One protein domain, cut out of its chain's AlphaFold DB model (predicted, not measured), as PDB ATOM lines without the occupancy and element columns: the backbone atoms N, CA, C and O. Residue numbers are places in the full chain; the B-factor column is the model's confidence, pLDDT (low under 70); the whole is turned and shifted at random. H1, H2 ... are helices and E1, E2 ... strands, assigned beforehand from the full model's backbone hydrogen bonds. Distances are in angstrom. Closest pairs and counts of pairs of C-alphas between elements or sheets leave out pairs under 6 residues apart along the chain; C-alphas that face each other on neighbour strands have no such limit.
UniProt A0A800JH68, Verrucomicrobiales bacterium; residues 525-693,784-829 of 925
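What this domain is: This is residues 525 to 693 and 784 to 829 of the 925 residues of a protein of Verrucomicrobiales bacterium (UniProt A0A800JH68). This loop-rich body of little regular structure has the curled sheet E3-E12-E15-E16 near its middle, the twisted sheet E8-E11-E7-E2-E14-E13 to one side, and small sheets E1-E5-E4 and E6-E9-E10 meeting E3. Two helices and sixteen strands hold under half of the 215 printed residues; the sheets are antiparallel. Mostly strand and compact, it spans 56 by 36 by 35 A, with radius of gyration of the C-alphas 16.5 A.

Where its parts are: E1 is residues 528-530, from C-alpha (37.273, 13.719, -43.475), E2 543-548, E3 560-566, E4 568-570, E5 573-575, H1 578-582, E6 585-587, H2 594-597, E7 608-613, E8 629-632, E9 637-640, E10 645-647, E11 656-661, E12 784-790, E13 793-795, E14 800-804, E15 808-815, 23.2 A long, and E16 820-823, to C-alpha (23.864, 3.164, -31.200).

How they stand to each other: Within hydrogen-bond range are N 563 and O 787 of E3 and E12, 2.9 A, and H1's O i to N i+4 pair. The closest C-alphas of E3 and E10, 564 and 645, are 5.3 A apart. H1 only grazes E9's sheet, H2 E8's.

The domain as a whole: Residues 694 to 783 are cut out; C-alphas 693 and 784 are 5.7 A apart. E1-E2, E2-E3 and E7-E8 links are long. pLDDT is under 70 at 588-594, 680-686 and 829.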
ATOM      1  N   LEU A 525      30.035  16.771 -47.702       81.69
ATOM      2  CA  LEU A 525      30.267  15.737 -46.695       81.69
ATOM      3  C   LEU A 525      31.270  14.705 -47.251       81.69
ATOM      4  O   LEU A 525      31.001  14.077 -48.275       81.69
ATOM      5  N   THR A 526      32.441  14.544 -46.623       83.81
ATOM      6  CA  THR A 526      33.582  13.761 -47.166       83.81
ATOM      7  C   THR A 526      34.092  12.692 -46.191       83.81
ATOM      8  O   THR A 526      33.591  12.588 -45.075       83.81
ATOM      9  N   ASP A 527      35.116  11.914 -46.575       84.31
ATOM     10  CA  ASP A 527      35.789  10.952 -45.678       84.31
ATOM     11  C   ASP A 527      36.745  11.573 -44.644       84.31
ATOM     12  O   ASP A 527      37.492  10.858 -43.966       84.31
ATOM     13  N   GLU A 528      36.699  12.895 -44.528       87.69
ATOM     14  CA  GLU A 528      37.273  13.719 -43.475       87.69
ATOM     15  C   GLU A 528      36.156  14.625 -42.933       87.69
ATOM     16  O   GLU A 528      35.628  15.483 -43.648       87.69
ATOM     17  N   LEU A 529      35.768  14.385 -41.679       88.00
ATOM     18  CA  LEU A 529      34.693  15.081 -40.985       88.00
ATOM     19  C   LEU A 529      35.259  15.826 -39.767       88.00
ATOM     20  O   LEU A 529      35.444  15.219 -38.703       88.00
ATOM     21  N   PRO A 530      35.574  17.128 -39.898       86.19
ATOM     22  CA  PRO A 530      35.773  17.969 -38.730       86.19
ATOM     23  C   PRO A 530      34.451  18.090 -37.965       86.19
ATOM     24  O   PRO A 530      33.384  18.022 -38.567       86.19
ATOM     25  N   LEU A 531      34.551  18.296 -36.657       86.25
ATOM     26  CA  LEU A 531      33.453  18.679 -35.771       86.25
ATOM     27  C   LEU A 531      32.677  19.892 -36.332       86.25
ATOM     28  O   LEU A 531      33.261  20.730 -37.025       86.25
ATOM     29  N   ASP A 532      31.367  19.950 -36.065       84.62
ATOM     30  CA  ASP A 532      30.374  20.813 -36.741       84.62
ATOM     31  C   ASP A 532      30.176  20.512 -38.251       84.62
ATOM     32  O   ASP A 532      29.479  21.241 -38.975       84.62
ATOM     33  N   GLY A 533      30.788  19.441 -38.764       83.44
ATOM     34  CA  GLY A 533      30.823  19.092 -40.179       83.44
ATOM     35  C   GLY A 533      29.550  18.427 -40.710       83.44
ATOM     36  O   GLY A 533      29.368  18.371 -41.930       83.44
ATOM     37  N   ILE A 534      28.660  17.959 -39.842       85.50
ATOM     38  CA  ILE A 534      27.266  17.614 -40.149       85.50
ATOM     39  C   ILE A 534      26.346  18.762 -39.737       85.50
ATOM     40  O   ILE A 534      25.422  19.090 -40.483       85.50
ATOM     41  N   ASN A 535      26.626  19.429 -38.614       84.88
ATOM     42  CA  ASN A 535      25.798  20.517 -38.090       84.88
ATOM     43  C   ASN A 535      25.535  21.633 -39.120       84.88
ATOM     44  O   ASN A 535      24.408  22.104 -39.258       84.88
ATOM     45  N   ARG A 536      26.535  21.982 -39.943       80.44
ATOM     46  CA  ARG A 536      26.398  22.946 -41.061       80.44
ATOM     47  C   ARG A 536      25.282  22.628 -42.073       80.44
ATOM     48  O   ARG A 536      24.851  23.527 -42.791       80.44
ATOM     49  N   PHE A 537      24.811  21.382 -42.155       83.81
ATOM     50  CA  PHE A 537      23.695  20.990 -43.021       83.81
ATOM     51  C   PHE A 537      22.324  21.103 -42.333       83.81
ATOM     52  O   PHE A 537      21.315  21.199 -43.029       83.81
ATOM     53  N   LYS A 538      22.260  21.200 -40.992       80.81
ATOM     54  CA  LYS A 538      21.010  21.298 -40.203       80.81
ATOM     55  C   LYS A 538      20.166  22.554 -40.477       80.81
ATOM     56  O   LYS A 538      19.037  22.639 -40.003       80.81
ATOM     57  N   GLN A 539      20.695  23.517 -41.234       76.50
ATOM     58  CA  GLN A 539      19.998  24.735 -41.670       76.50
ATOM     59  C   GLN A 539      19.615  24.723 -43.167       76.50
ATOM     60  O   GLN A 539      19.022  25.684 -43.650       76.50
ATOM     61  N   LYS A 540      19.947  23.663 -43.924       79.12
ATOM     62  CA  LYS A 540      19.676  23.573 -45.369       79.12
ATOM     63  C   LYS A 540      18.432  22.735 -45.665       79.12
ATOM     64  O   LYS A 540      18.406  21.536 -45.395       79.12
ATOM     65  N   ASP A 541      17.447  23.350 -46.321       84.31
ATOM     66  CA  ASP A 541      16.169  22.702 -46.668       84.31
ATOM     67  C   ASP A 541      16.199  21.887 -47.985       84.31
ATOM     68  O   ASP A 541      15.191  21.338 -48.431       84.31
ATOM     69  N   GLU A 542      17.367  21.801 -48.624       88.38
ATOM     70  CA  GLU A 542      17.577  21.102 -49.894       88.38
ATOM     71  C   GLU A 542      17.389  19.581 -49.760       88.38
ATOM     72  O   GLU A 542      17.812  18.967 -48.780       88.38
ATOM     73  N   ILE A 543      16.802  18.943 -50.776       91.94
ATOM     74  CA  ILE A 543      16.683  17.477 -50.837       91.94
ATOM     75  C   ILE A 543      18.061  16.868 -51.115       91.94
ATOM     76  O   ILE A 543      18.751  17.304 -52.034       91.94
ATOM     77  N   ALA A 544      18.435  15.837 -50.355       92.56
ATOM     78  CA  ALA A 544      19.698  15.119 -50.524       92.56
ATOM     79  C   ALA A 544      19.492  13.685 -51.038       92.56
ATOM     80  O   ALA A 544      20.256  13.201 -51.874       92.56
ATOM     81  N   LEU A 545      18.444  13.005 -50.567       96.00
ATOM     82  CA  LEU A 545      18.164  11.612 -50.907       96.00
ATOM     83  C   LEU A 545      16.669  11.382 -51.139       96.00
ATOM     84  O   LEU A 545      15.830  11.814 -50.348       96.00
ATOM     85  N   ARG A 546      16.348  10.638 -52.199       96.56
ATOM     86  CA  ARG A 546      15.027  10.043 -52.427       96.56
ATOM     87  C   ARG A 546      15.148   8.523 -52.464       96.56
ATOM     88  O   ARG A 546      15.961   7.996 -53.227       96.56
ATOM     89  N   VAL A 547      14.324   7.830 -51.683       96.25
ATOM     90  CA  VAL A 547      14.275   6.363 -51.621       96.25
ATOM     91  C   VAL A 547      12.901   5.876 -52.062       96.25
ATOM     92  O   VAL A 547      11.879   6.247 -51.493       96.25
ATOM     93  N   TYR A 548      12.878   5.040 -53.089       95.88
ATOM     94  CA  TYR A 548      11.686   4.423 -53.655       95.88
ATOM     95  C   TYR A 548      11.659   2.954 -53.195       95.88
ATOM     96  O   TYR A 548      12.386   2.138 -53.781       95.88
ATOM     97  N   PRO A 549      10.893   2.617 -52.141       94.38
ATOM     98  CA  PRO A 549      10.719   1.236 -51.696       94.38
ATOM     99  C   PRO A 549       9.879   0.431 -52.709       94.38
ATOM    100  O   PRO A 549       9.303   1.022 -53.631       94.38
ATOM    101  N   PRO A 550       9.761  -0.899 -52.537       93.44
ATOM    102  CA  PRO A 550       8.756  -1.693 -53.245       93.44
ATOM    103  C   PRO A 550       7.323  -1.258 -52.885       93.44
ATOM    104  O   PRO A 550       6.531  -0.996 -53.786       93.44
ATOM    105  N   ASP A 551       7.037  -1.098 -51.588       91.31
ATOM    106  CA  ASP A 551       5.749  -0.684 -51.015       91.31
ATOM    107  C   ASP A 551       5.985   0.308 -49.858       91.31
ATOM    108  O   ASP A 551       7.076   0.344 -49.282       91.31
ATOM    109  N   LYS A 552       4.990   1.130 -49.491       90.12
ATOM    110  CA  LYS A 552       5.157   2.185 -48.464       90.12
ATOM    111  C   LYS A 552       5.477   1.594 -47.087       90.12
ATOM    112  O   LYS A 552       6.319   2.115 -46.364       90.12
ATOM    113  N   GLU A 553       4.828   0.483 -46.766       89.38
ATOM    114  CA  GLU A 553       4.912  -0.261 -45.509       89.38
ATOM    115  C   GLU A 553       6.266  -0.970 -45.321       89.38
ATOM    116  O   GLU A 553       6.542  -1.487 -44.242       89.38
ATOM    117  N   ALA A 554       7.117  -1.002 -46.353       88.69
ATOM    118  CA  ALA A 554       8.464  -1.559 -46.266       88.69
ATOM    119  C   ALA A 554       9.489  -0.578 -45.660       88.69
ATOM    120  O   ALA A 554      10.610  -0.987 -45.354       88.69
ATOM    121  N   ILE A 555       9.140   0.707 -45.509       89.06
ATOM    122  CA  ILE A 555       9.997   1.711 -44.862       89.06
ATOM    123  C   ILE A 555      10.019   1.463 -43.344       89.06
ATOM    124  O   ILE A 555       8.946   1.380 -42.746       89.06
ATOM    125  N   PRO A 556      11.205   1.367 -42.706       86.19
ATOM    126  CA  PRO A 556      11.310   1.276 -41.251       86.19
ATOM    127  C   PRO A 556      10.661   2.476 -40.553       86.19
ATOM    128  O   PRO A 556      10.807   3.604 -41.022       86.19
ATOM    129  N   GLU A 557      10.012   2.246 -39.407       82.00
ATOM    130  CA  GLU A 557       9.440   3.319 -38.574       82.00
ATOM    131  C   GLU A 557      10.500   4.363 -38.180       82.00
ATOM    132  O   GLU A 557      10.222   5.558 -38.178       82.00
ATOM    133  N   ASP A 558      11.732   3.906 -37.931       84.56
ATOM    134  CA  ASP A 558      12.899   4.728 -37.620       84.56
ATOM    135  C   ASP A 558      13.975   4.574 -38.717       84.56
ATOM    136  O   ASP A 558      14.821   3.672 -38.698       84.56
ATOM    137  N   ALA A 559      13.882   5.410 -39.756       88.75
ATOM    138  CA  ALA A 559      14.638   5.247 -40.996       88.75
ATOM    139  C   ALA A 559      16.073   5.813 -40.917       88.75
ATOM    140  O   ALA A 559      16.279   7.030 -40.871       88.75
ATOM    141  N   TYR A 560      17.072   4.925 -41.010       92.56
ATOM    142  CA  TYR A 560      18.497   5.270 -41.113       92.56
ATOM    143  C   TYR A 560      19.076   4.918 -42.487       92.56
ATOM    144  O   TYR A 560      19.171   3.752 -42.874       92.56
ATOM    145  N   TRP A 561      19.578   5.926 -43.197       93.44
ATOM    146  CA  TRP A 561      20.223   5.777 -44.502       93.44
ATOM    147  C   TRP A 561      21.736   5.944 -44.361       93.44
ATOM    148  O   TRP A 561      22.303   7.003 -44.637       93.44
ATOM    149  N   ARG A 562      22.395   4.878 -43.895       93.44
ATOM    150  CA  ARG A 562      23.854   4.796 -43.720       93.44
ATOM    151  C   ARG A 562      24.609   5.113 -45.012       93.44
ATOM    152  O   ARG A 562      24.224   4.640 -46.075       93.44
ATOM    153  N   MET A 563      25.715   5.854 -44.925       92.50
ATOM    154  CA  MET A 563      26.495   6.286 -46.092       92.50
ATOM    155  C   MET A 563      27.993   5.961 -45.975       92.50
ATOM    156  O   MET A 563      28.573   5.373 -46.891       92.50
ATOM    157  N   PHE A 564      28.623   6.262 -44.836       92.88
ATOM    158  CA  PHE A 564      29.991   5.822 -44.528       92.88
ATOM    159  C   PHE A 564      30.261   5.779 -43.017       92.88
ATOM    160  O   PHE A 564      29.433   6.197 -42.216       92.88
ATOM    161  N   ALA A 565      31.429   5.263 -42.633       94.19
ATOM    162  CA  ALA A 565      31.938   5.237 -41.271       94.19
ATOM    163  C   ALA A 565      33.417   5.652 -41.203       94.19
ATOM    164  O   ALA A 565      34.208   5.355 -42.096       94.19
ATOM    165  N   LEU A 566      33.785   6.329 -40.123       95.94
ATOM    166  CA  LEU A 566      35.077   6.949 -39.867       95.94
ATOM    167  C   LEU A 566      35.768   6.162 -38.744       95.94
ATOM    168  O   LEU A 566      35.326   6.173 -37.592       95.94
ATOM    169  N   ASP A 567      36.810   5.405 -39.091       95.44
ATOM    170  CA  ASP A 567      37.505   4.503 -38.165       95.44
ATOM    171  C   ASP A 567      38.642   5.178 -37.384       95.44
ATOM    172  O   ASP A 567      39.075   4.639 -36.366       95.44
ATOM    173  N   ASP A 568      39.100   6.356 -37.804       94.06
ATOM    174  CA  ASP A 568      40.180   7.113 -37.166       94.06
ATOM    175  C   ASP A 568      39.660   8.450 -36.609       94.06
ATOM    176  O   ASP A 568      38.778   9.067 -37.202       94.06
ATOM    177  N   TYR A 569      40.199   8.907 -35.476       94.75
ATOM    178  CA  TYR A 569      39.812  10.175 -34.840       94.75
ATOM    179  C   TYR A 569      41.013  10.850 -34.184       94.75
ATOM    180  O   TYR A 569      41.787  10.192 -33.479       94.75
ATOM    181  N   GLN A 570      41.149  12.161 -34.387       90.38
ATOM    182  CA  GLN A 570      42.189  12.978 -33.774       90.38
ATOM    183  C   GLN A 570      41.787  14.464 -33.739       90.38
ATOM    184  O   GLN A 570      41.503  15.042 -34.784       90.38
ATOM    185  N   ASN A 571      41.841  15.097 -32.561       86.69
ATOM    186  CA  ASN A 571      41.734  16.551 -32.373       86.69
ATOM    187  C   ASN A 571      40.494  17.188 -33.034       86.69
ATOM    188  O   ASN A 571      40.611  18.110 -33.844       86.69
ATOM    189  N   GLY A 572      39.307  16.660 -32.732       87.50
ATOM    190  CA  GLY A 572      38.045  17.121 -33.320       87.50
ATOM    191  C   GLY A 572      37.810  16.723 -34.781       87.50
ATOM    192  O   GLY A 572      36.870  17.227 -35.387       87.50
ATOM    193  N   VAL A 573      38.625  15.843 -35.377       90.06
ATOM    194  CA  VAL A 573      38.445  15.386 -36.766       90.06
ATOM    195  C   VAL A 573      38.351  13.864 -36.822       90.06
ATOM    196  O   VAL A 573      39.264  13.155 -36.396       90.06
ATOM    197  N   ALA A 574      37.251  13.360 -37.380       93.44
ATOM    198  CA  ALA A 574      37.046  11.948 -37.674       93.44
ATOM    199  C   ALA A 574      37.345  11.670 -39.157       93.44
ATOM    200  O   ALA A 574      36.964  12.449 -40.030       93.44
ATOM    201  N   THR A 575      38.036  10.575 -39.475       94.12
ATOM    202  CA  THR A 575      38.434  10.249 -40.857       94.12
ATOM    203  C   THR A 575      38.336   8.754 -41.164       94.12
ATOM    204  O   THR A 575      38.424   7.906 -40.273       94.12
ATOM    205  N   VAL A 576      38.197   8.407 -42.447       94.00
ATOM    206  CA  VAL A 576      38.496   7.046 -42.925       94.00
ATOM    207  C   VAL A 576      40.015   6.876 -42.957       94.00
ATOM    208  O   VAL A 576      40.709   7.625 -43.641       94.00
ATOM    209  N   SER A 577      40.559   5.872 -42.275       93.12
ATOM    210  CA  SER A 577      42.002   5.640 -42.255       93.12
ATOM    211  C   SER A 577      42.535   5.204 -43.621       93.12
ATOM    212  O   SER A 577      41.877   4.513 -44.405       93.12
ATOM    213  N   ASP A 578      43.804   5.508 -43.893       90.31
ATOM    214  CA  ASP A 578      44.487   5.052 -45.108       90.31
ATOM    215  C   ASP A 578      44.518   3.530 -45.255       90.31
ATOM    216  O   ASP A 578      44.578   3.007 -46.369       90.31
ATOM    217  N   SER A 579      44.506   2.807 -44.136       91.25
ATOM    218  CA  SER A 579      44.423   1.351 -44.138       91.25
ATOM    219  C   SER A 579      43.045   0.868 -44.592       91.25
ATOM    220  O   SER A 579      42.978   0.029 -45.492       91.25
ATOM    221  N   LEU A 580      41.958   1.473 -44.100       92.44
ATOM    222  CA  LEU A 580      40.603   1.168 -44.550       92.44
ATOM    223  C   LEU A 580      40.381   1.607 -46.011       92.44
ATOM    224  O   LEU A 580      39.851   0.830 -46.808       92.44
ATOM    225  N   ARG A 581      40.881   2.783 -46.429       90.88
ATOM    226  CA  ARG A 581      40.846   3.244 -47.836       90.88
ATOM    227  C   ARG A 581      41.489   2.242 -48.806       90.88
ATOM    228  O   ARG A 581      40.956   2.019 -49.899       90.88
ATOM    229  N   LYS A 582      42.603   1.601 -48.422       91.00
ATOM    230  CA  LYS A 582      43.317   0.597 -49.244       91.00
ATOM    231  C   LYS A 582      42.526  -0.696 -49.469       91.00
ATOM    232  O   LYS A 582      42.790  -1.376 -50.457       91.00
ATOM    233  N   LEU A 583      41.544  -1.009 -48.621       90.12
ATOM    234  CA  LEU A 583      40.655  -2.169 -48.782       90.12
ATOM    235  C   LEU A 583      39.535  -1.923 -49.820       90.12
ATOM    236  O   LEU A 583      38.790  -2.842 -50.161       90.12
ATOM    237  N   SER A 584      39.432  -0.706 -50.374       89.50
ATOM    238  CA  SER A 584      38.472  -0.384 -51.435       89.50
ATOM    239  C   SER A 584      38.838  -1.006 -52.793       89.50
ATOM    240  O   SER A 584      39.939  -0.839 -53.326       89.50
ATOM    241  N   THR A 585      37.863  -1.672 -53.410       88.06
ATOM    242  CA  THR A 585      37.971  -2.263 -54.752       88.06
ATOM    243  C   THR A 585      37.364  -1.334 -55.803       88.06
ATOM    244  O   THR A 585      36.269  -0.812 -55.604       88.06
ATOM    245  N   ARG A 586      38.044  -1.115 -56.938       85.81
ATOM    246  CA  ARG A 586      37.456  -0.382 -58.076       85.81
ATOM    247  C   ARG A 586      36.358  -1.239 -58.706       85.81
ATOM    248  O   ARG A 586      36.568  -2.433 -58.910       85.81
ATOM    249  N   ARG A 587      35.221  -0.632 -59.037       79.75
ATOM    250  CA  ARG A 587      34.052  -1.308 -59.608       79.75
ATOM    251  C   ARG A 587      33.541  -0.591 -60.858       79.75
ATOM    252  O   ARG A 587      33.648   0.631 -60.978       79.75
ATOM    253  N   THR A 588      33.006  -1.389 -61.778       68.50
ATOM    254  CA  THR A 588      32.402  -0.995 -63.059       68.50
ATOM    255  C   THR A 588      31.305  -2.012 -63.381       68.50
ATOM    256  O   THR A 588      31.631  -3.183 -63.574       68.50
ATOM    257  N   GLY A 589      30.038  -1.593 -63.426       65.62
ATOM    258  CA  GLY A 589      28.890  -2.497 -63.605       65.62
ATOM    259  C   GLY A 589      28.205  -2.933 -62.293       65.62
ATOM    260  O   GLY A 589      28.506  -2.363 -61.237       65.62
ATOM    261  N   PRO A 590      27.268  -3.902 -62.367       65.56
ATOM    262  CA  PRO A 590      26.415  -4.312 -61.250       65.56
ATOM    263  C   PRO A 590      27.183  -4.931 -60.073       65.56
ATOM    264  O   PRO A 590      28.311  -5.419 -60.188       65.56
ATOM    265  N   TRP A 591      26.557  -4.860 -58.905       69.50
ATOM    266  CA  TRP A 591      27.090  -5.216 -57.597       69.50
ATOM    267  C   TRP A 591      26.696  -6.653 -57.251       69.50
ATOM    268  O   TRP A 591      25.885  -6.908 -56.362       69.50
ATOM    269  N   GLU A 592      27.288  -7.608 -57.962       62.03
ATOM    270  CA  GLU A 592      27.205  -9.023 -57.603       62.03
ATOM    271  C   GLU A 592      28.303  -9.358 -56.584       62.03
ATOM    272  O   GLU A 592      29.476  -9.573 -56.906       62.03
ATOM    273  N   SER A 593      27.921  -9.364 -55.310       63.53
ATOM    274  CA  SER A 593      28.717  -9.906 -54.211       63.53
ATOM    275  C   SER A 593      27.776 -10.368 -53.115       63.53
ATOM    276  O   SER A 593      26.908  -9.589 -52.731       63.53
ATOM    277  N   ALA A 594      27.972 -11.584 -52.595       69.62
ATOM    278  CA  ALA A 594      27.131 -12.157 -51.546       69.62
ATOM    279  C   ALA A 594      26.925 -11.159 -50.392       69.62
ATOM    280  O   ALA A 594      27.870 -10.845 -49.662       69.62
ATOM    281  N   HIS A 595      25.700 -10.640 -50.281       80.31
ATOM    282  CA  HIS A 595      25.258  -9.701 -49.248       80.31
ATOM    283  C   HIS A 595      26.114  -8.417 -49.131       80.31
ATOM    284  O   HIS A 595      26.392  -7.922 -48.044       80.31
ATOM    285  N   GLY A 596      26.633  -7.884 -50.242       77.06
ATOM    286  CA  GLY A 596      27.561  -6.735 -50.219       77.06
ATOM    287  C   GLY A 596      28.932  -7.031 -49.572       77.06
ATOM    288  O   GLY A 596      29.790  -6.157 -49.481       77.06
ATOM    289  N   GLY A 597      29.190  -8.276 -49.156       81.12
ATOM    290  CA  GLY A 597      30.431  -8.715 -48.511       81.12
ATOM    291  C   GLY A 597      30.375  -8.882 -46.987       81.12
ATOM    292  O   GLY A 597      31.393  -9.267 -46.411       81.12
ATOM    293  N   ARG A 598      29.219  -8.661 -46.348       86.94
ATOM    294  CA  ARG A 598      28.923  -9.032 -44.949       86.94
ATOM    295  C   ARG A 598      27.603  -9.804 -44.921       86.94
ATOM    296  O   ARG A 598      26.709  -9.474 -45.682       86.94
ATOM    297  N   ALA A 599      27.455 -10.824 -44.079       86.12
ATOM    298  CA  ALA A 599      26.160 -11.504 -43.958       86.12
ATOM    299  C   ALA A 599      25.090 -10.549 -43.372       86.12
ATOM    300  O   ALA A 599      25.443  -9.690 -42.559       86.12
ATOM    301  N   PRO A 600      23.803 -10.678 -43.743       88.75
ATOM    302  CA  PRO A 600      22.735  -9.966 -43.052       88.75
ATOM    303  C   PRO A 600      22.613 -10.510 -41.621       88.75
ATOM    304  O   PRO A 600      22.559 -11.724 -41.423       88.75
ATOM    305  N   ALA A 601      22.602  -9.610 -40.637       87.88
ATOM    306  CA  ALA A 601      22.333  -9.927 -39.231       87.88
ATOM    307  C   ALA A 601      21.055  -9.232 -38.728       87.88
ATOM    308  O   ALA A 601      20.313  -9.825 -37.951       87.88
ATOM    309  N   GLY A 602      20.778  -8.014 -39.208       82.50
ATOM    310  CA  GLY A 602      19.481  -7.353 -39.072       82.50
ATOM    311  C   GLY A 602      18.386  -7.908 -40.006       82.50
ATOM    312  O   GLY A 602      18.657  -8.770 -40.851       82.50
ATOM    313  N   PRO A 603      17.143  -7.409 -39.869       85.69
ATOM    314  CA  PRO A 603      16.020  -7.782 -40.729       85.69
ATOM    315  C   PRO A 603      16.270  -7.391 -42.190       85.69
ATOM    316  O   PRO A 603      16.858  -6.346 -42.470       85.69
ATOM    317  N   ILE A 604      15.800  -8.229 -43.117       89.44
ATOM    318  CA  ILE A 604      15.891  -8.008 -44.567       89.44
ATOM    319  C   ILE A 604      14.629  -7.289 -45.051       89.44
ATOM    320  O   ILE A 604      13.518  -7.794 -44.893       89.44
ATOM    321  N   LEU A 605      14.816  -6.134 -45.687       88.75
ATOM    322  CA  LEU A 605      13.778  -5.329 -46.321       88.75
ATOM    323  C   LEU A 605      13.533  -5.848 -47.750       88.75
ATOM    324  O   LEU A 605      14.053  -5.304 -48.723       88.75
ATOM    325  N   SER A 606      12.785  -6.943 -47.875       90.00
ATOM    326  CA  SER A 606      12.576  -7.656 -49.145       90.00
ATOM    327  C   SER A 606      12.071  -6.763 -50.292       90.00
ATOM    328  O   SER A 606      11.177  -5.944 -50.092       90.00
ATOM    329  N   GLY A 607      12.582  -6.978 -51.509       91.44
ATOM    330  CA  GLY A 607      12.166  -6.296 -52.744       91.44
ATOM    331  C   GLY A 607      13.270  -5.475 -53.429       91.44
ATOM    332  O   GLY A 607      14.412  -5.432 -52.973       91.44
ATOM    333  N   GLU A 608      12.941  -4.824 -54.556       93.25
ATOM    334  CA  GLU A 608      13.841  -3.862 -55.220       93.25
ATOM    335  C   GLU A 608      13.635  -2.461 -54.636       93.25
ATOM    336  O   GLU A 608      12.554  -1.883 -54.731       93.25
ATOM    337  N   TRP A 609      14.709  -1.894 -54.094       94.38
ATOM    338  CA  TRP A 609      14.772  -0.533 -53.583       94.38
ATOM    339  C   TRP A 609      15.570   0.336 -54.546       94.38
ATOM    340  O   TRP A 609      16.720   0.019 -54.868       94.38
ATOM    341  N   ARG A 610      14.993   1.450 -55.000       94.94
ATOM    342  CA  ARG A 610      15.668   2.400 -55.899       94.94
ATOM    343  C   ARG A 610      15.990   3.683 -55.147       94.94
ATOM    344  O   ARG A 610      15.175   4.196 -54.392       94.94
ATOM    345  N   PHE A 611      17.173   4.221 -55.382       95.19
ATOM    346  CA  PHE A 611      17.705   5.398 -54.713       95.19
ATOM    347  C   PHE A 611      18.070   6.443 -55.764       95.19
ATOM    348  O   PHE A 611      18.690   6.122 -56.783       95.19
ATOM    349  N   LYS A 612      17.708   7.697 -55.500       95.38
ATOM    350  CA  LYS A 612      18.173   8.865 -56.245       95.38
ATOM    351  C   LYS A 612      18.852   9.807 -55.259       95.38
ATOM    352  O   LYS A 612      18.195  10.401 -54.406       95.38
ATOM    353  N   PHE A 613      20.167   9.908 -55.376       94.19
ATOM    354  CA  PHE A 613      21.006  10.770 -54.554       94.19
ATOM    355  C   PHE A 613      21.261  12.078 -55.303       94.19
ATOM    356  O   PHE A 613      21.735  12.047 -56.439       94.19
ATOM    357  N   GLU A 614      20.872  13.207 -54.719       91.62
ATOM    358  CA  GLU A 614      20.951  14.517 -55.372       91.62
ATOM    359  C   GLU A 614      22.414  15.033 -55.408       91.62
ATOM    360  O   GLU A 614      23.259  14.579 -54.629       91.62
ATOM    361  N   PRO A 615      22.772  15.912 -56.364       85.88
ATOM    362  CA  PRO A 615      24.163  16.305 -56.593       85.88
ATOM    363  C   PRO A 615      24.736  17.226 -55.506       85.88
ATOM    364  O   PRO A 615      24.021  17.742 -54.655       85.88
ATOM    365  N   LEU A 616      26.049  17.469 -55.580       81.94
ATOM    366  CA  LEU A 616      26.807  18.435 -54.764       81.94
ATOM    367  C   LEU A 616      26.855  18.182 -53.239       81.94
ATOM    368  O   LEU A 616      27.534  18.933 -52.547       81.94
ATOM    369  N   PHE A 617      26.233  17.118 -52.717       86.62
ATOM    370  CA  PHE A 617      26.220  16.823 -51.276       86.62
ATOM    371  C   PHE A 617      27.408  15.967 -50.785       86.62
ATOM    372  O   PHE A 617      28.108  16.352 -49.847       86.62
ATOM    373  N   SER A 618      27.669  14.807 -51.402       90.31
ATOM    374  CA  SER A 618      28.781  13.914 -51.027       90.31
ATOM    375  C   SER A 618      29.286  13.083 -52.207       90.31
ATOM    376  O   SER A 618      28.577  12.849 -53.183       90.31
ATOM    377  N   GLU A 619      30.516  12.585 -52.099       89.62
ATOM    378  CA  GLU A 619      31.062  11.543 -52.976       89.62
ATOM    379  C   GLU A 619      30.681  10.126 -52.508       89.62
ATOM    380  O   GLU A 619      30.968   9.158 -53.208       89.62
ATOM    381  N   PHE A 620      30.064   9.967 -51.335       92.25
ATOM    382  CA  PHE A 620      29.626   8.669 -50.826       92.25
ATOM    383  C   PHE A 620      28.149   8.422 -51.139       92.25
ATOM    384  O   PHE A 620      27.319   9.308 -50.985       92.25
ATOM    385  N   LEU A 621      27.821   7.207 -51.577       91.81
ATOM    386  CA  LEU A 621      26.445   6.766 -51.810       91.81
ATOM    387  C   LEU A 621      25.850   6.159 -50.530       91.81
ATOM    388  O   LEU A 621      26.500   5.296 -49.933       91.81
ATOM    389  N   PRO A 622      24.616   6.529 -50.138       92.94
ATOM    390  CA  PRO A 622      23.885   5.843 -49.077       92.94
ATOM    391  C   PRO A 622      23.651   4.358 -49.398       92.94
ATOM    392  O   PRO A 622      23.008   4.009 -50.387       92.94
ATOM    393  N   ILE A 623      24.171   3.465 -48.561       89.19
ATOM    394  CA  ILE A 623      24.003   2.012 -48.649       89.19
ATOM    395  C   ILE A 623      23.472   1.554 -47.280       89.19
ATOM    396  O   ILE A 623      24.258   1.490 -46.331       89.19
ATOM    397  N   PRO A 624      22.163   1.246 -47.155       79.94
ATOM    398  CA  PRO A 624      21.507   1.029 -45.857       79.94
ATOM    399  C   PRO A 624      21.999  -0.209 -45.094       79.94
ATOM    400  O   PRO A 624      21.774  -0.291 -43.893       79.94
ATOM    401  N   GLY A 625      22.698  -1.132 -45.762       88.19
ATOM    402  CA  GLY A 625      23.343  -2.286 -45.141       88.19
ATOM    403  C   GLY A 625      23.748  -3.359 -46.157       88.19
ATOM    404  O   GLY A 625      23.917  -3.048 -47.342       88.19
ATOM    405  N   PRO A 626      23.959  -4.615 -45.721       90.94
ATOM    406  CA  PRO A 626      24.154  -5.772 -46.601       90.94
ATOM    407  C   PRO A 626      23.000  -5.924 -47.604       90.94
ATOM    408  O   PRO A 626      21.854  -5.784 -47.213       90.94
ATOM    409  N   PHE A 627      23.262  -6.246 -48.874       91.06
ATOM    410  CA  PHE A 627      22.227  -6.351 -49.924       91.06
ATOM    411  C   PHE A 627      22.467  -7.554 -50.847       91.06
ATOM    412  O   PHE A 627      23.619  -7.899 -51.115       91.06
ATOM    413  N   ALA A 628      21.411  -8.195 -51.356       88.19
ATOM    414  CA  ALA A 628      21.536  -9.391 -52.198       88.19
ATOM    415  C   ALA A 628      22.209  -9.085 -53.548       88.19
ATOM    416  O   ALA A 628      23.216  -9.708 -53.900       88.19
ATOM    417  N   THR A 629      21.698  -8.091 -54.276       86.62
ATOM    418  CA  THR A 629      22.335  -7.501 -55.465       86.62
ATOM    419  C   THR A 629      22.181  -5.983 -55.449       86.62
ATOM    420  O   THR A 629      21.360  -5.435 -54.717       86.62
ATOM    421  N   GLY A 630      22.960  -5.282 -56.265       87.12
ATOM    422  CA  GLY A 630      22.746  -3.860 -56.516       87.12
ATOM    423  C   GLY A 630      23.250  -3.437 -57.886       87.12
ATOM    424  O   GLY A 630      23.933  -4.191 -58.573       87.12
ATOM    425  N   GLU A 631      22.912  -2.229 -58.308       85.00
ATOM    426  CA  GLU A 631      23.360  -1.666 -59.577       85.00
ATOM    427  C   GLU A 631      23.301  -0.143 -59.521       85.00
ATOM    428  O   GLU A 631      22.259   0.429 -59.217       85.00
ATOM    429  N   ALA A 632      24.402   0.522 -59.864       82.12
ATOM    430  CA  ALA A 632      24.469   1.976 -59.962       82.12
ATOM    431  C   ALA A 632      24.829   2.397 -61.386       82.12
ATOM    432  O   ALA A 632      25.747   1.827 -61.984       82.12
ATOM    433  N   LYS A 633      24.176   3.444 -61.908       75.31
ATOM    434  CA  LYS A 633      24.441   4.009 -63.249       75.31
ATOM    435  C   LYS A 633      25.733   4.847 -63.293       75.31
ATOM    436  O   LYS A 633      25.791   5.912 -63.903       75.31
ATOM    437  N   VAL A 634      26.790   4.372 -62.636       75.31
ATOM    438  CA  VAL A 634      28.049   5.093 -62.416       75.31
ATOM    439  C   VAL A 634      29.169   4.430 -63.213       75.31
ATOM    440  O   VAL A 634      29.438   3.239 -63.062       75.31
ATOM    441  N   LYS A 635      29.867   5.214 -64.048       72.62
ATOM    442  CA  LYS A 635      30.932   4.706 -64.936       72.62
ATOM    443  C   LYS A 635      32.029   3.961 -64.174       72.62
ATOM    444  O   LYS A 635      32.490   2.920 -64.635       72.62
ATOM    445  N   GLN A 636      32.485   4.524 -63.054       80.62
ATOM    446  CA  GLN A 636      33.541   3.982 -62.197       80.62
ATOM    447  C   GLN A 636      33.337   4.477 -60.767       80.62
ATOM    448  O   GLN A 636      33.015   5.642 -60.575       80.62
ATOM    449  N   TRP A 637      33.565   3.617 -59.780       85.88
ATOM    450  CA  TRP A 637      33.500   3.961 -58.356       85.88
ATOM    451  C   TRP A 637      34.388   2.998 -57.549       85.88
ATOM    452  O   TRP A 637      35.000   2.074 -58.107       85.88
ATOM    453  N   ARG A 638      34.508   3.221 -56.241       89.62
ATOM    454  CA  ARG A 638      35.255   2.387 -55.294       89.62
ATOM    455  C   ARG A 638      34.323   1.853 -54.218       89.62
ATOM    456  O   ARG A 638      33.714   2.629 -53.491       89.62
ATOM    457  N   TYR A 639      34.293   0.533 -54.068       89.75
ATOM    458  CA  TYR A 639      33.522  -0.132 -53.027       89.75
ATOM    459  C   TYR A 639      34.424  -0.749 -51.966       89.75
ATOM    460  O   TYR A 639      35.277  -1.592 -52.276       89.75
ATOM    461  N   ASN A 640      34.221  -0.348 -50.717       90.88
ATOM    462  CA  ASN A 640      34.823  -0.974 -49.553       90.88
ATOM    463  C   ASN A 640      33.794  -1.893 -48.890       90.88
ATOM    464  O   ASN A 640      32.920  -1.416 -48.175       90.88
ATOM    465  N   ARG A 641      33.926  -3.204 -49.102       88.50
ATOM    466  CA  ARG A 641      33.049  -4.220 -48.497       88.50
ATOM    467  C   ARG A 641      33.217  -4.352 -46.981       88.50
ATOM    468  O   ARG A 641      32.313  -4.818 -46.305       88.50
ATOM    469  N   GLU A 642      34.386  -3.983 -46.448       88.81
ATOM    470  CA  GLU A 642      34.652  -4.124 -45.019       88.81
ATOM    471  C   GLU A 642      33.838  -3.074 -44.266       88.81
ATOM    472  O   GLU A 642      33.169  -3.429 -43.317       88.81
ATOM    473  N   ALA A 643      33.770  -1.820 -44.714       89.81
ATOM    474  CA  ALA A 643      32.942  -0.801 -44.053       89.81
ATOM    475  C   ALA A 643      31.635  -0.449 -44.802       89.81
ATOM    476  O   ALA A 643      30.940   0.485 -44.416       89.81
ATOM    477  N   LEU A 644      31.286  -1.199 -45.856       89.62
ATOM    478  CA  LEU A 644      30.157  -0.957 -46.773       89.62
ATOM    479  C   LEU A 644      30.126   0.465 -47.381       89.62
ATOM    480  O   LEU A 644      29.064   1.057 -47.521       89.62
ATOM    481  N   HIS A 645      31.282   1.036 -47.749       90.44
ATOM    482  CA  HIS A 645      31.345   2.378 -48.358       90.44
ATOM    483  C   HIS A 645      31.305   2.312 -49.882       90.44
ATOM    484  O   HIS A 645      32.178   1.680 -50.490       90.44
ATOM    485  N   GLY A 646      30.383   3.045 -50.503       90.38
ATOM    486  CA  GLY A 646      30.403   3.321 -51.937       90.38
ATOM    487  C   GLY A 646      30.912   4.722 -52.244       90.38
ATOM    488  O   GLY A 646      30.135   5.660 -52.172       90.38
ATOM    489  N   ARG A 647      32.190   4.867 -52.613       91.31
ATOM    490  CA  ARG A 647      32.809   6.161 -52.951       91.31
ATOM    491  C   ARG A 647      32.861   6.373 -54.465       91.31
ATOM    492  O   ARG A 647      33.460   5.573 -55.190       91.31
ATOM    493  N   LEU A 648      32.261   7.453 -54.940       89.31
ATOM    494  CA  LEU A 648      32.364   7.969 -56.303       89.31
ATOM    495  C   LEU A 648      33.783   8.529 -56.569       89.31
ATOM    496  O   LEU A 648      34.573   8.669 -55.639       89.31
ATOM    497  N   PRO A 649      34.184   8.796 -57.826       84.94
ATOM    498  CA  PRO A 649      35.502   9.375 -58.119       84.94
ATOM    499  C   PRO A 649      35.637  10.847 -57.703       84.94
ATOM    500  O   PRO A 649      36.752  11.318 -57.509       84.94
ATOM    501  N   GLU A 650      34.505  11.543 -57.642       82.44
ATOM    502  CA  GLU A 650      34.317  12.964 -57.357       82.44
ATOM    503  C   GLU A 650      32.863  13.165 -56.886       82.44
ATOM    504  O   GLU A 650      32.020  12.283 -57.099       82.44
ATOM    505  N   VAL A 651      32.553  14.303 -56.254       83.81
ATOM    506  CA  VAL A 651      31.167  14.645 -55.890       83.81
ATOM    507  C   VAL A 651      30.349  14.861 -57.171       83.81
ATOM    508  O   VAL A 651      30.783  15.602 -58.055       83.81
ATOM    509  N   PRO A 652      29.180  14.213 -57.322       81.94
ATOM    510  CA  PRO A 652      28.459  14.217 -58.582       81.94
ATOM    511  C   PRO A 652      27.784  15.573 -58.832       81.94
ATOM    512  O   PRO A 652      27.151  16.145 -57.947       81.94
ATOM    513  N   SER A 653      27.884  16.069 -60.067       79.75
ATOM    514  CA  SER A 653      27.245  17.312 -60.530       79.75
ATOM    515  C   SER A 653      25.814  17.123 -61.053       79.75
ATOM    516  O   SER A 653      25.121  18.096 -61.337       79.75
ATOM    517  N   ALA A 654      25.357  15.874 -61.168       85.12
ATOM    518  CA  ALA A 654      23.984  15.490 -61.478       85.12
ATOM    519  C   ALA A 654      23.570  14.318 -60.578       85.12
ATOM    520  O   ALA A 654      24.429  13.567 -60.119       85.12
ATOM    521  N   ALA A 655      22.269  14.155 -60.330       89.62
ATOM    522  CA  ALA A 655      21.776  13.128 -59.418       89.62
ATOM    523  C   ALA A 655      22.197  11.706 -59.838       89.62
ATOM    524  O   ALA A 655      22.159  11.352 -61.020       89.62
ATOM    525  N   VAL A 656      22.573  10.881 -58.860       91.06
ATOM    526  CA  VAL A 656      23.014   9.499 -59.071       91.06
ATOM    527  C   VAL A 656      21.883   8.536 -58.735       91.06
ATOM    528  O   VAL A 656      21.425   8.464 -57.597       91.06
ATOM    529  N   GLU A 657      21.465   7.760 -59.733       92.88
ATOM    530  CA  GLU A 657      20.489   6.683 -59.572       92.88
ATOM    531  C   GLU A 657      21.174   5.323 -59.394       92.88
ATOM    532  O   GLU A 657      22.065   4.937 -60.167       92.88
ATOM    533  N   TYR A 658      20.703   4.569 -58.406       91.69
ATOM    534  CA  TYR A 658      21.109   3.194 -58.148       91.69
ATOM    535  C   TYR A 658      19.962   2.386 -57.537       91.69
ATOM    536  O   TYR A 658      18.956   2.934 -57.094       91.69
ATOM    537  N   ARG A 659      20.098   1.063 -57.547       92.00
ATOM    538  CA  ARG A 659      19.162   0.119 -56.937       92.00
ATOM    539  C   ARG A 659      19.896  -0.915 -56.103       92.00
ATOM    540  O   ARG A 659      21.036  -1.256 -56.416       92.00
ATOM    541  N   VAL A 660      19.223  -1.438 -55.087       91.50
ATOM    542  CA  VAL A 660      19.634  -2.623 -54.325       91.50
ATOM    543  C   VAL A 660      18.432  -3.546 -54.146       91.50
ATOM    544  O   VAL A 660      17.293  -3.085 -54.116       91.50
ATOM    545  N   THR A 661      18.677  -4.847 -54.057       91.50
ATOM    546  CA  THR A 661      17.651  -5.854 -53.766       91.50
ATOM    547  C   THR A 661      17.888  -6.453 -52.390       91.50
ATOM    548  O   THR A 661      19.040  -6.666 -51.995       91.50
ATOM    549  N   ASP A 662      16.797  -6.689 -51.666       91.38
ATOM    550  CA  ASP A 662      16.784  -7.282 -50.326       91.38
ATOM    551  C   ASP A 662      17.863  -6.693 -49.375       91.38
ATOM    552  O   ASP A 662      18.679  -7.448 -48.828       91.38
ATOM    553  N   PRO A 663      17.955  -5.354 -49.206       91.56
ATOM    554  CA  PRO A 663      18.866  -4.756 -48.237       91.56
ATOM    555  C   PRO A 663      18.455  -5.116 -46.804       91.56
ATOM    556  O   PRO A 663      17.279  -5.079 -46.460       91.56
ATOM    557  N   ALA A 664      19.423  -5.428 -45.949       89.25
ATOM    558  CA  ALA A 664      19.227  -5.582 -44.514       89.25
ATOM    559  C   ALA A 664      19.521  -4.273 -43.773       89.25
ATOM    560  O   ALA A 664      20.405  -3.521 -44.185       89.25
ATOM    561  N   ASP A 665      18.811  -4.024 -42.671       83.88
ATOM    562  CA  ASP A 665      19.059  -2.865 -41.805       83.88
ATOM    563  C   ASP A 665      20.445  -2.954 -41.132       83.88
ATOM    564  O   ASP A 665      20.927  -4.028 -40.760       83.88
ATOM    565  N   CYS A 666      21.074  -1.798 -40.942       83.88
ATOM    566  CA  CYS A 666      22.341  -1.619 -40.251       83.88
ATOM    567  C   CYS A 666      22.244  -1.517 -38.716       83.88
ATOM    568  O   CYS A 666      23.271  -1.231 -38.103       83.88
ATOM    569  N   ILE A 667      21.084  -1.763 -38.080       89.50
ATOM    570  CA  ILE A 667      20.989  -1.889 -36.601       89.50
ATOM    571  C   ILE A 667      22.020  -2.900 -36.073       89.50
ATOM    572  O   ILE A 667      22.764  -2.603 -35.139       89.50
ATOM    573  N   VAL A 668      22.096  -4.078 -36.708       91.88
ATOM    574  CA  VAL A 668      23.088  -5.122 -36.410       91.88
ATOM    575  C   VAL A 668      23.812  -5.511 -37.692       91.88
ATOM    576  O   VAL A 668      23.209  -6.011 -38.644       91.88
ATOM    577  N   LEU A 669      25.130  -5.324 -37.707       91.50
ATOM    578  CA  LEU A 669      25.983  -5.591 -38.857       91.50
ATOM    579  C   LEU A 669      27.011  -6.687 -38.537       91.50
ATOM    580  O   LEU A 669      27.951  -6.481 -37.765       91.50
ATOM    581  N   ALA A 670      26.864  -7.843 -39.194       91.00
ATOM    582  CA  ALA A 670      27.767  -8.989 -39.058       91.00
ATOM    583  C   ALA A 670      29.233  -8.609 -39.349       91.00
ATOM    584  O   ALA A 670      29.472  -7.768 -40.223       91.00
ATOM    585  N   PRO A 671      30.229  -9.226 -38.687       89.25
ATOM    586  CA  PRO A 671      31.640  -8.868 -38.815       89.25
ATOM    587  C   PRO A 671      32.171  -9.116 -40.234       89.25
ATOM    588  O   PRO A 671      31.848 -10.111 -40.885       89.25
ATOM    589  N   GLY A 672      33.015  -8.204 -40.715       87.44
ATOM    590  CA  GLY A 672      33.712  -8.346 -41.992       87.44
ATOM    591  C   GLY A 672      34.923  -9.285 -41.886       87.44
ATOM    592  O   GLY A 672      35.432  -9.511 -40.785       87.44
ATOM    593  N   PRO A 673      35.454  -9.798 -43.012       85.50
ATOM    594  CA  PRO A 673      36.683 -10.598 -43.026       85.50
ATOM    595  C   PRO A 673      37.877  -9.962 -42.295       85.50
ATOM    596  O   PRO A 673      38.688 -10.684 -41.715       85.50
ATOM    597  N   ALA A 674      38.004  -8.631 -42.308       87.44
ATOM    598  CA  ALA A 674      39.047  -7.925 -41.566       87.44
ATOM    599  C   ALA A 674      38.781  -7.849 -40.045       87.44
ATOM    600  O   ALA A 674      39.735  -7.835 -39.265       87.44
ATOM    601  N   ASP A 675      37.514  -7.859 -39.619       88.19
ATOM    602  CA  ASP A 675      37.104  -7.719 -38.215       88.19
ATOM    603  C   ASP A 675      37.379  -8.984 -37.384       88.19
ATOM    604  O   ASP A 675      37.450  -8.909 -36.162       88.19
ATOM    605  N   ALA A 676      37.623 -10.139 -38.014       82.38
ATOM    606  CA  ALA A 676      38.015 -11.379 -37.326       82.38
ATOM    607  C   ALA A 676      39.333 -11.260 -36.517       82.38
ATOM    608  O   ALA A 676      39.676 -12.149 -35.735       82.38
ATOM    609  N   ALA A 677      40.080 -10.164 -36.705       81.56
ATOM    610  CA  ALA A 677      41.235  -9.796 -35.892       81.56
ATOM    611  C   ALA A 677      40.869  -9.075 -34.575       81.56
ATOM    612  O   ALA A 677      41.710  -9.007 -33.687       81.56
ATOM    613  N   LEU A 678      39.641  -8.564 -34.426       82.06
ATOM    614  CA  LEU A 678      39.137  -7.978 -33.175       82.06
ATOM    615  C   LEU A 678      38.782  -9.061 -32.144       82.06
ATOM    616  O   LEU A 678      38.917  -8.838 -30.946       82.06
ATOM    617  N   THR A 679      38.375 -10.247 -32.604       72.25
ATOM    618  CA  THR A 679      38.016 -11.386 -31.737       72.25
ATOM    619  C   THR A 679      39.214 -12.249 -31.332       72.25
ATOM    620  O   THR A 679      39.129 -13.016 -30.376       72.25
ATOM    621  N   ASN A 680      40.349 -12.122 -32.029       61.47
ATOM    622  CA  ASN A 680      41.569 -12.883 -31.765       61.47
ATOM    623  C   ASN A 680      42.741 -11.932 -31.504       61.47
ATOM    624  O   ASN A 680      43.246 -11.310 -32.435       61.47
ATOM    625  N   SER A 681      43.220 -11.884 -30.253       51.94
ATOM    626  CA  SER A 681      44.305 -11.012 -29.758       51.94
ATOM    627  C   SER A 681      45.705 -11.335 -30.337       51.94
ATOM    628  O   SER A 681      46.665 -11.595 -29.606       51.94
ATOM    629  N   ALA A 682      45.850 -11.318 -31.661       49.75
ATOM    630  CA  ALA A 682      47.117 -11.461 -32.369       49.75
ATOM    631  C   ALA A 682      47.697 -10.078 -32.709       49.75
ATOM    632  O   ALA A 682      47.079  -9.290 -33.423       49.75
ATOM    633  N   ALA A 683      48.907  -9.793 -32.219       54.69
ATOM    634  CA  ALA A 683      49.550  -8.488 -32.360       54.69
ATOM    635  C   ALA A 683      49.820  -8.104 -33.831       54.69
ATOM    636  O   ALA A 683      50.772  -8.573 -34.459       54.69
ATOM    637  N   LYS A 684      48.996  -7.192 -34.350       55.66
ATOM    638  CA  LYS A 684      49.211  -6.406 -35.574       55.66
ATOM    639  C   LYS A 684      49.510  -4.944 -35.199       55.66
ATOM    640  O   LYS A 684      49.248  -4.550 -34.061       55.66
ATOM    641  N   PRO A 685      50.085  -4.126 -36.101       66.94
ATOM    642  CA  PRO A 685      50.320  -2.717 -35.807       66.94
ATOM    643  C   PRO A 685      48.989  -1.996 -35.572       66.94
ATOM    644  O   PRO A 685      48.079  -2.084 -36.391       66.94
ATOM    645  N   ALA A 686      48.895  -1.238 -34.477       68.94
ATOM    646  CA  ALA A 686      47.670  -0.524 -34.117       68.94
ATOM    647  C   ALA A 686      47.176   0.425 -35.228       68.94
ATOM    648  O   ALA A 686      45.984   0.694 -35.312       68.94
ATOM    649  N   SER A 687      48.077   0.944 -36.071       78.19
ATOM    650  CA  SER A 687      47.808   1.893 -37.164       78.19
ATOM    651  C   SER A 687      47.123   1.296 -38.403       78.19
ATOM    652  O   SER A 687      47.082   1.956 -39.441       78.19
ATOM    653  N   GLU A 688      46.639   0.056 -38.340       87.50
ATOM    654  CA  GLU A 688      45.926  -0.609 -39.434       87.50
ATOM    655  C   GLU A 688      44.520  -1.044 -39.004       87.50
ATOM    656  O   GLU A 688      44.327  -1.571 -37.909       87.50
ATOM    657  N   TYR A 689      43.538  -0.878 -39.890       89.62
ATOM    658  CA  TYR A 689      42.182  -1.392 -39.727       89.62
ATOM    659  C   TYR A 689      42.218  -2.921 -39.510       89.62
ATOM    660  O   TYR A 689      42.918  -3.624 -40.251       89.62
ATOM    661  N   PRO A 690      41.469  -3.467 -38.533       90.25
ATOM    662  CA  PRO A 690      40.437  -2.795 -37.735       90.25
ATOM    663  C   PRO A 690      40.933  -2.099 -36.452       90.25
ATOM    664  O   PRO A 690      40.138  -1.435 -35.797       90.25
ATOM    665  N   PHE A 691      42.211  -2.200 -36.073       90.62
ATOM    666  CA  PHE A 691      42.727  -1.704 -34.781       90.62
ATOM    667  C   PHE A 691      42.690  -0.176 -34.628       90.62
ATOM    668  O   PHE A 691      42.689   0.330 -33.506       90.62
ATOM    669  N   THR A 692      42.582   0.565 -35.734       92.50
ATOM    670  CA  THR A 692      42.238   1.998 -35.746       92.50
ATOM    671  C   THR A 692      40.973   2.295 -34.935       92.50
ATOM    672  O   THR A 692      40.955   3.257 -34.169       92.50
ATOM    673  N   THR A 693      39.976   1.403 -34.982       94.00
ATOM    674  CA  THR A 693      38.714   1.523 -34.227       94.00
ATOM    675  C   THR A 693      38.860   1.367 -32.708       94.00
ATOM    676  O   THR A 693      37.904   1.624 -31.989       94.00
ATOM    677  N   ARG A 784      33.520   3.051 -34.026       97.06
ATOM    678  CA  ARG A 784      33.684   3.991 -35.142       97.06
ATOM    679  C   ARG A 784      32.466   4.899 -35.256       97.06
ATOM    680  O   ARG A 784      31.367   4.511 -34.877       97.06
ATOM    681  N   ILE A 785      32.675   6.097 -35.781       97.12
ATOM    682  CA  ILE A 785      31.588   7.037 -36.072       97.12
ATOM    683  C   ILE A 785      30.976   6.616 -37.407       97.12
ATOM    684  O   ILE A 785      31.715   6.258 -38.321       97.12
ATOM    685  N   ALA A 786      29.658   6.649 -37.543       95.25
ATOM    686  CA  ALA A 786      28.970   6.418 -38.807       95.25
ATOM    687  C   ALA A 786      28.089   7.615 -39.160       95.25
ATOM    688  O   ALA A 786      27.618   8.333 -38.282       95.25
ATOM    689  N   CYS A 787      27.933   7.858 -40.459       94.69
ATOM    690  CA  CYS A 787      27.301   9.050 -41.004       94.69
ATOM    691  C   CYS A 787      26.368   8.682 -42.160       94.69
ATOM    692  O   CYS A 787      26.621   7.741 -42.927       94.69
ATOM    693  N   GLY A 788      25.303   9.460 -42.311       94.06
ATOM    694  CA  GLY A 788      24.280   9.266 -43.330       94.06
ATOM    695  C   GLY A 788      23.106  10.200 -43.082       94.06
ATOM    696  O   GLY A 788      23.316  11.358 -42.724       94.06
ATOM    697  N   PHE A 789      21.889   9.685 -43.237       94.06
ATOM    698  CA  PHE A 789      20.665  10.392 -42.861       94.06
ATOM    699  C   PHE A 789      19.895   9.617 -41.798       94.06
ATOM    700  O   PHE A 789      19.880   8.384 -41.825       94.06
ATOM    701  N   HIS A 790      19.225  10.350 -40.919       92.56
ATOM    702  CA  HIS A 790      18.230   9.845 -39.979       92.56
ATOM    703  C   HIS A 790      16.974  10.702 -40.130       92.56
ATOM    704  O   HIS A 790      17.090  11.918 -40.253       92.56
ATOM    705  N   GLY A 791      15.802  10.071 -40.212       87.19
ATOM    706  CA  GLY A 791      14.545  10.771 -40.480       87.19
ATOM    707  C   GLY A 791      14.289  11.052 -41.969       87.19
ATOM    708  O   GLY A 791      14.635  10.264 -42.864       87.19
ATOM    709  N   GLY A 792      13.634  12.175 -42.254       89.25
ATOM    710  CA  GLY A 792      12.962  12.467 -43.522       89.25
ATOM    711  C   GLY A 792      11.453  12.199 -43.490       89.25
ATOM    712  O   GLY A 792      10.857  11.976 -42.441       89.25
ATOM    713  N   LYS A 793      10.806  12.265 -44.659       93.31
ATOM    714  CA  LYS A 793       9.343  12.133 -44.780       93.31
ATOM    715  C   LYS A 793       8.896  11.437 -46.058       93.31
ATOM    716  O   LYS A 793       9.564  11.515 -47.086       93.31
ATOM    717  N   TRP A 794       7.716  10.825 -46.021       94.81
ATOM    718  CA  TRP A 794       7.065  10.262 -47.204       94.81
ATOM    719  C   TRP A 794       6.434  11.354 -48.088       94.81
ATOM    720  O   TRP A 794       5.630  12.162 -47.622       94.81
ATOM    721  N   ASP A 795       6.772  11.354 -49.376       94.06
ATOM    722  CA  ASP A 795       6.159  12.176 -50.420       94.06
ATOM    723  C   ASP A 795       5.053  11.369 -51.124       94.06
ATOM    724  O   ASP A 795       5.318  10.450 -51.903       94.06
ATOM    725  N   GLU A 796       3.790  11.715 -50.856       92.44
ATOM    726  CA  GLU A 796       2.635  11.023 -51.442       92.44
ATOM    727  C   GLU A 796       2.467  11.237 -52.953       92.44
ATOM    728  O   GLU A 796       1.768  10.450 -53.596       92.44
ATOM    729  N   LYS A 797       3.081  12.278 -53.529       90.75
ATOM    730  CA  LYS A 797       2.993  12.584 -54.962       90.75
ATOM    731  C   LYS A 797       4.023  11.780 -55.749       90.75
ATOM    732  O   LYS A 797       3.679  11.168 -56.756       90.75
ATOM    733  N   GLU A 798       5.267  11.778 -55.280       90.06
ATOM    734  CA  GLU A 798       6.387  11.083 -55.929       90.06
ATOM    735  C   GLU A 798       6.517   9.612 -55.480       90.06
ATOM    736  O   GLU A 798       7.299   8.860 -56.064       90.06
ATOM    737  N   LYS A 799       5.735   9.195 -54.469       93.56
ATOM    738  CA  LYS A 799       5.714   7.848 -53.865       93.56
ATOM    739  C   LYS A 799       7.107   7.385 -53.434       93.56
ATOM    740  O   LYS A 799       7.560   6.293 -53.781       93.56
ATOM    741  N   CYS A 800       7.793   8.248 -52.688       94.94
ATOM    742  CA  CYS A 800       9.128   7.988 -52.166       94.94
ATOM    743  C   CYS A 800       9.353   8.613 -50.788       94.94
ATOM    744  O   CYS A 800       8.706   9.587 -50.411       94.94
ATOM    745  N   TRP A 801      10.302   8.059 -50.040       95.88
ATOM    746  CA  TRP A 801      10.876   8.709 -48.869       95.88
ATOM    747  C   TRP A 801      11.842   9.807 -49.311       95.88
ATOM    748  O   TRP A 801      12.616   9.607 -50.249       95.88
ATOM    749  N   VAL A 802      11.819  10.949 -48.634       95.75
ATOM    750  CA  VAL A 802      12.639  12.121 -48.940       95.75
ATOM    751  C   VAL A 802      13.389  12.551 -47.684       95.75
ATOM    752  O   VAL A 802      12.774  13.010 -46.722       95.75
ATOM    753  N   SER A 803      14.719  12.461 -47.725       95.00
ATOM    754  CA  SER A 803      15.610  13.031 -46.709       95.00
ATOM    755  C   SER A 803      16.275  14.297 -47.262       95.00
ATOM    756  O   SER A 803      16.820  14.315 -48.374       95.00
ATOM    757  N   LYS A 804      16.201  15.378 -46.487       93.94
ATOM    758  CA  LYS A 804      16.853  16.664 -46.765       93.94
ATOM    759  C   LYS A 804      18.295  16.674 -46.255       93.94
ATOM    760  O   LYS A 804      18.703  15.786 -45.512       93.94
ATOM    761  N   GLN A 805      19.063  17.699 -46.614       90.69
ATOM    762  CA  GLN A 805      20.381  17.950 -46.026       90.69
ATOM    763  C   GLN A 805      20.283  18.200 -44.506       90.69
ATOM    764  O   GLN A 805      21.166  17.764 -43.772       90.69
ATOM    765  N   SER A 806      19.177  18.774 -44.012       89.44
ATOM    766  CA  SER A 806      18.869  18.877 -42.574       89.44
ATOM    767  C   SER A 806      18.804  17.534 -41.835       89.44
ATOM    768  O   SER A 806      19.085  17.472 -40.638       89.44
ATOM    769  N   GLU A 807      18.501  16.446 -42.543       92.62
ATOM    770  CA  GLU A 807      18.409  15.088 -41.994       92.62
ATOM    771  C   GLU A 807      19.786  14.404 -41.907       92.62
ATOM    772  O   GLU A 807      19.886  13.258 -41.470       92.62
ATOM    773  N   ALA A 808      20.866  15.073 -42.336       93.44
ATOM    774  CA  ALA A 808      22.225  14.553 -42.208       93.44
ATOM    775  C   ALA A 808      22.555  14.310 -40.729       93.44
ATOM    776  O   ALA A 808      22.312  15.177 -39.884       93.44
ATOM    777  N   HIS A 809      23.084  13.130 -40.407       94.62
ATOM    778  CA  HIS A 809      23.205  12.665 -39.025       94.62
ATOM    779  C   HIS A 809      24.438  11.783 -38.807       94.62
ATOM    780  O   HIS A 809      24.922  11.139 -39.745       94.62
ATOM    781  N   ALA A 810      24.929  11.757 -37.565       95.19
ATOM    782  CA  ALA A 810      26.005  10.879 -37.116       95.19
ATOM    783  C   ALA A 810      25.609  10.100 -35.863       95.19
ATOM    784  O   ALA A 810      24.955  10.630 -34.973       95.19
ATOM    785  N   TRP A 811      26.076   8.857 -35.796       96.44
ATOM    786  CA  TRP A 811      25.833   7.915 -34.706       96.44
ATOM    787  C   TRP A 811      27.082   7.059 -34.443       96.44
ATOM    788  O   TRP A 811      28.065   7.111 -35.192       96.44
ATOM    789  N   ALA A 812      27.059   6.259 -33.379       97.69
ATOM    790  CA  ALA A 812      28.123   5.318 -33.054       97.69
ATOM    791  C   ALA A 812      27.848   3.926 -33.656       97.69
ATOM    792  O   ALA A 812      26.727   3.418 -33.633       97.69
ATOM    793  N   GLU A 813      28.890   3.272 -34.165       96.88
ATOM    794  CA  GLU A 813      28.905   1.830 -34.427       96.88
ATOM    795  C   GLU A 813      29.945   1.189 -33.506       96.88
ATOM    796  O   GLU A 813      31.138   1.493 -33.613       96.88
ATOM    797  N   ILE A 814      29.511   0.300 -32.611       97.38
ATOM    798  CA  ILE A 814      30.372  -0.320 -31.590       97.38
ATOM    799  C   ILE A 814      30.316  -1.842 -31.725       97.38
ATOM    800  O   ILE A 814      29.250  -2.416 -31.931       97.38
ATOM    801  N   PHE A 815      31.471  -2.499 -31.652       95.31
ATOM    802  CA  PHE A 815      31.598  -3.946 -31.777       95.31
ATOM    803  C   PHE A 815      31.440  -4.639 -30.414       95.31
ATOM    804  O   PHE A 815      32.265  -4.439 -29.521       95.31
ATOM    805  N   ASP A 816      30.418  -5.487 -30.272       92.81
ATOM    806  CA  ASP A 816      30.092  -6.210 -29.024       92.81
ATOM    807  C   ASP A 816      30.990  -7.445 -28.767       92.81
ATOM    808  O   ASP A 816      30.911  -8.085 -27.719       92.81
ATOM    809  N   GLY A 817      31.866  -7.781 -29.722       88.38
ATOM    810  CA  GLY A 817      32.680  -9.004 -29.744       88.38
ATOM    811  C   GLY A 817      32.215 -10.039 -30.779       88.38
ATOM    812  O   GLY A 817      32.986 -10.921 -31.153       88.38
ATOM    813  N   THR A 818      30.995  -9.894 -31.293       90.12
ATOM    814  CA  THR A 818      30.365 -10.727 -32.323       90.12
ATOM    815  C   THR A 818      29.937  -9.892 -33.532       90.12
ATOM    816  O   THR A 818      30.305 -10.244 -34.649       90.12
ATOM    817  N   ASN A 819      29.212  -8.789 -33.335       93.25
ATOM    818  CA  ASN A 819      28.632  -7.917 -34.359       93.25
ATOM    819  C   ASN A 819      28.948  -6.437 -34.092       93.25
ATOM    820  O   ASN A 819      29.301  -6.048 -32.981       93.25
ATOM    821  N   TRP A 820      28.789  -5.595 -35.114       94.56
ATOM    822  CA  TRP A 820      28.705  -4.143 -34.932       94.56
ATOM    823  C   TRP A 820      27.254  -3.751 -34.664       94.56
ATOM    824  O   TRP A 820      26.372  -4.122 -35.439       94.56
ATOM    825  N   ILE A 821      27.031  -2.985 -33.604       95.88
ATOM    826  CA  ILE A 821      25.721  -2.494 -33.173       95.88
ATOM    827  C   ILE A 821      25.642  -0.989 -33.451       95.88
ATOM    828  O   ILE A 821      26.562  -0.249 -33.085       95.88
ATOM    829  N   ARG A 822      24.563  -0.540 -34.107       94.94
ATOM    830  CA  ARG A 822      24.220   0.884 -34.247       94.94
ATOM    831  C   ARG A 822      23.695   1.399 -32.912       94.94
ATOM    832  O   ARG A 822      22.740   0.847 -32.379       94.94
ATOM    833  N   LEU A 823      24.286   2.478 -32.415       95.81
ATOM    834  CA  LEU A 823      23.864   3.164 -31.200       95.81
ATOM    835  C   LEU A 823      23.819   4.663 -31.487       95.81
ATOM    836  O   LEU A 823      24.829   5.244 -31.887       95.81
ATOM    837  N   ASP A 824      22.656   5.283 -31.298       94.81
ATOM    838  CA  ASP A 824      22.524   6.735 -31.364       94.81
ATOM    839  C   ASP A 824      22.385   7.322 -29.948       94.81
ATOM    840  O   ASP A 824      21.355   7.133 -29.303       94.81
ATOM    841  N   PRO A 825      23.420   8.008 -29.433       94.31
ATOM    842  CA  PRO A 825      23.356   8.720 -28.161       94.31
ATOM    843  C   PRO A 825      22.618  10.069 -28.230       94.31
ATOM    844  O   PRO A 825      22.527  10.749 -27.209       94.31
ATOM    845  N   THR A 826      22.116  10.499 -29.391       91.75
ATOM    846  CA  THR A 826      21.397  11.775 -29.540       91.75
ATOM    847  C   THR A 826      20.027  11.731 -28.833       91.75
ATOM    848  O   THR A 826      19.294  10.758 -29.004       91.75
ATOM    849  N   PRO A 827      19.637  12.750 -28.037       87.06
ATOM    850  CA  PRO A 827      18.301  12.808 -27.431       87.06
ATOM    851  C   PRO A 827      17.157  12.890 -28.470       87.06
ATOM    852  O   PRO A 827      17.317  13.589 -29.475       87.06
ATOM    853  N   PRO A 828      15.997  12.242 -28.230       72.19
ATOM    854  CA  PRO A 828      14.838  12.274 -29.130       72.19
ATOM    855  C   PRO A 828      14.112  13.632 -29.140       72.19
ATOM    856  O   PRO A 828      14.246  14.433 -28.211       72.19
ATOM    857  N   GLU A 829      13.306  13.884 -30.180       57.38
ATOM    858  CA  GLU A 829      12.715  15.209 -30.430       57.38
ATOM    859  C   GLU A 829      11.732  15.688 -29.350       57.38
ATOM    860  O   GLU A 829      11.744  16.862 -29.003       57.38
TER     861      GLU A 829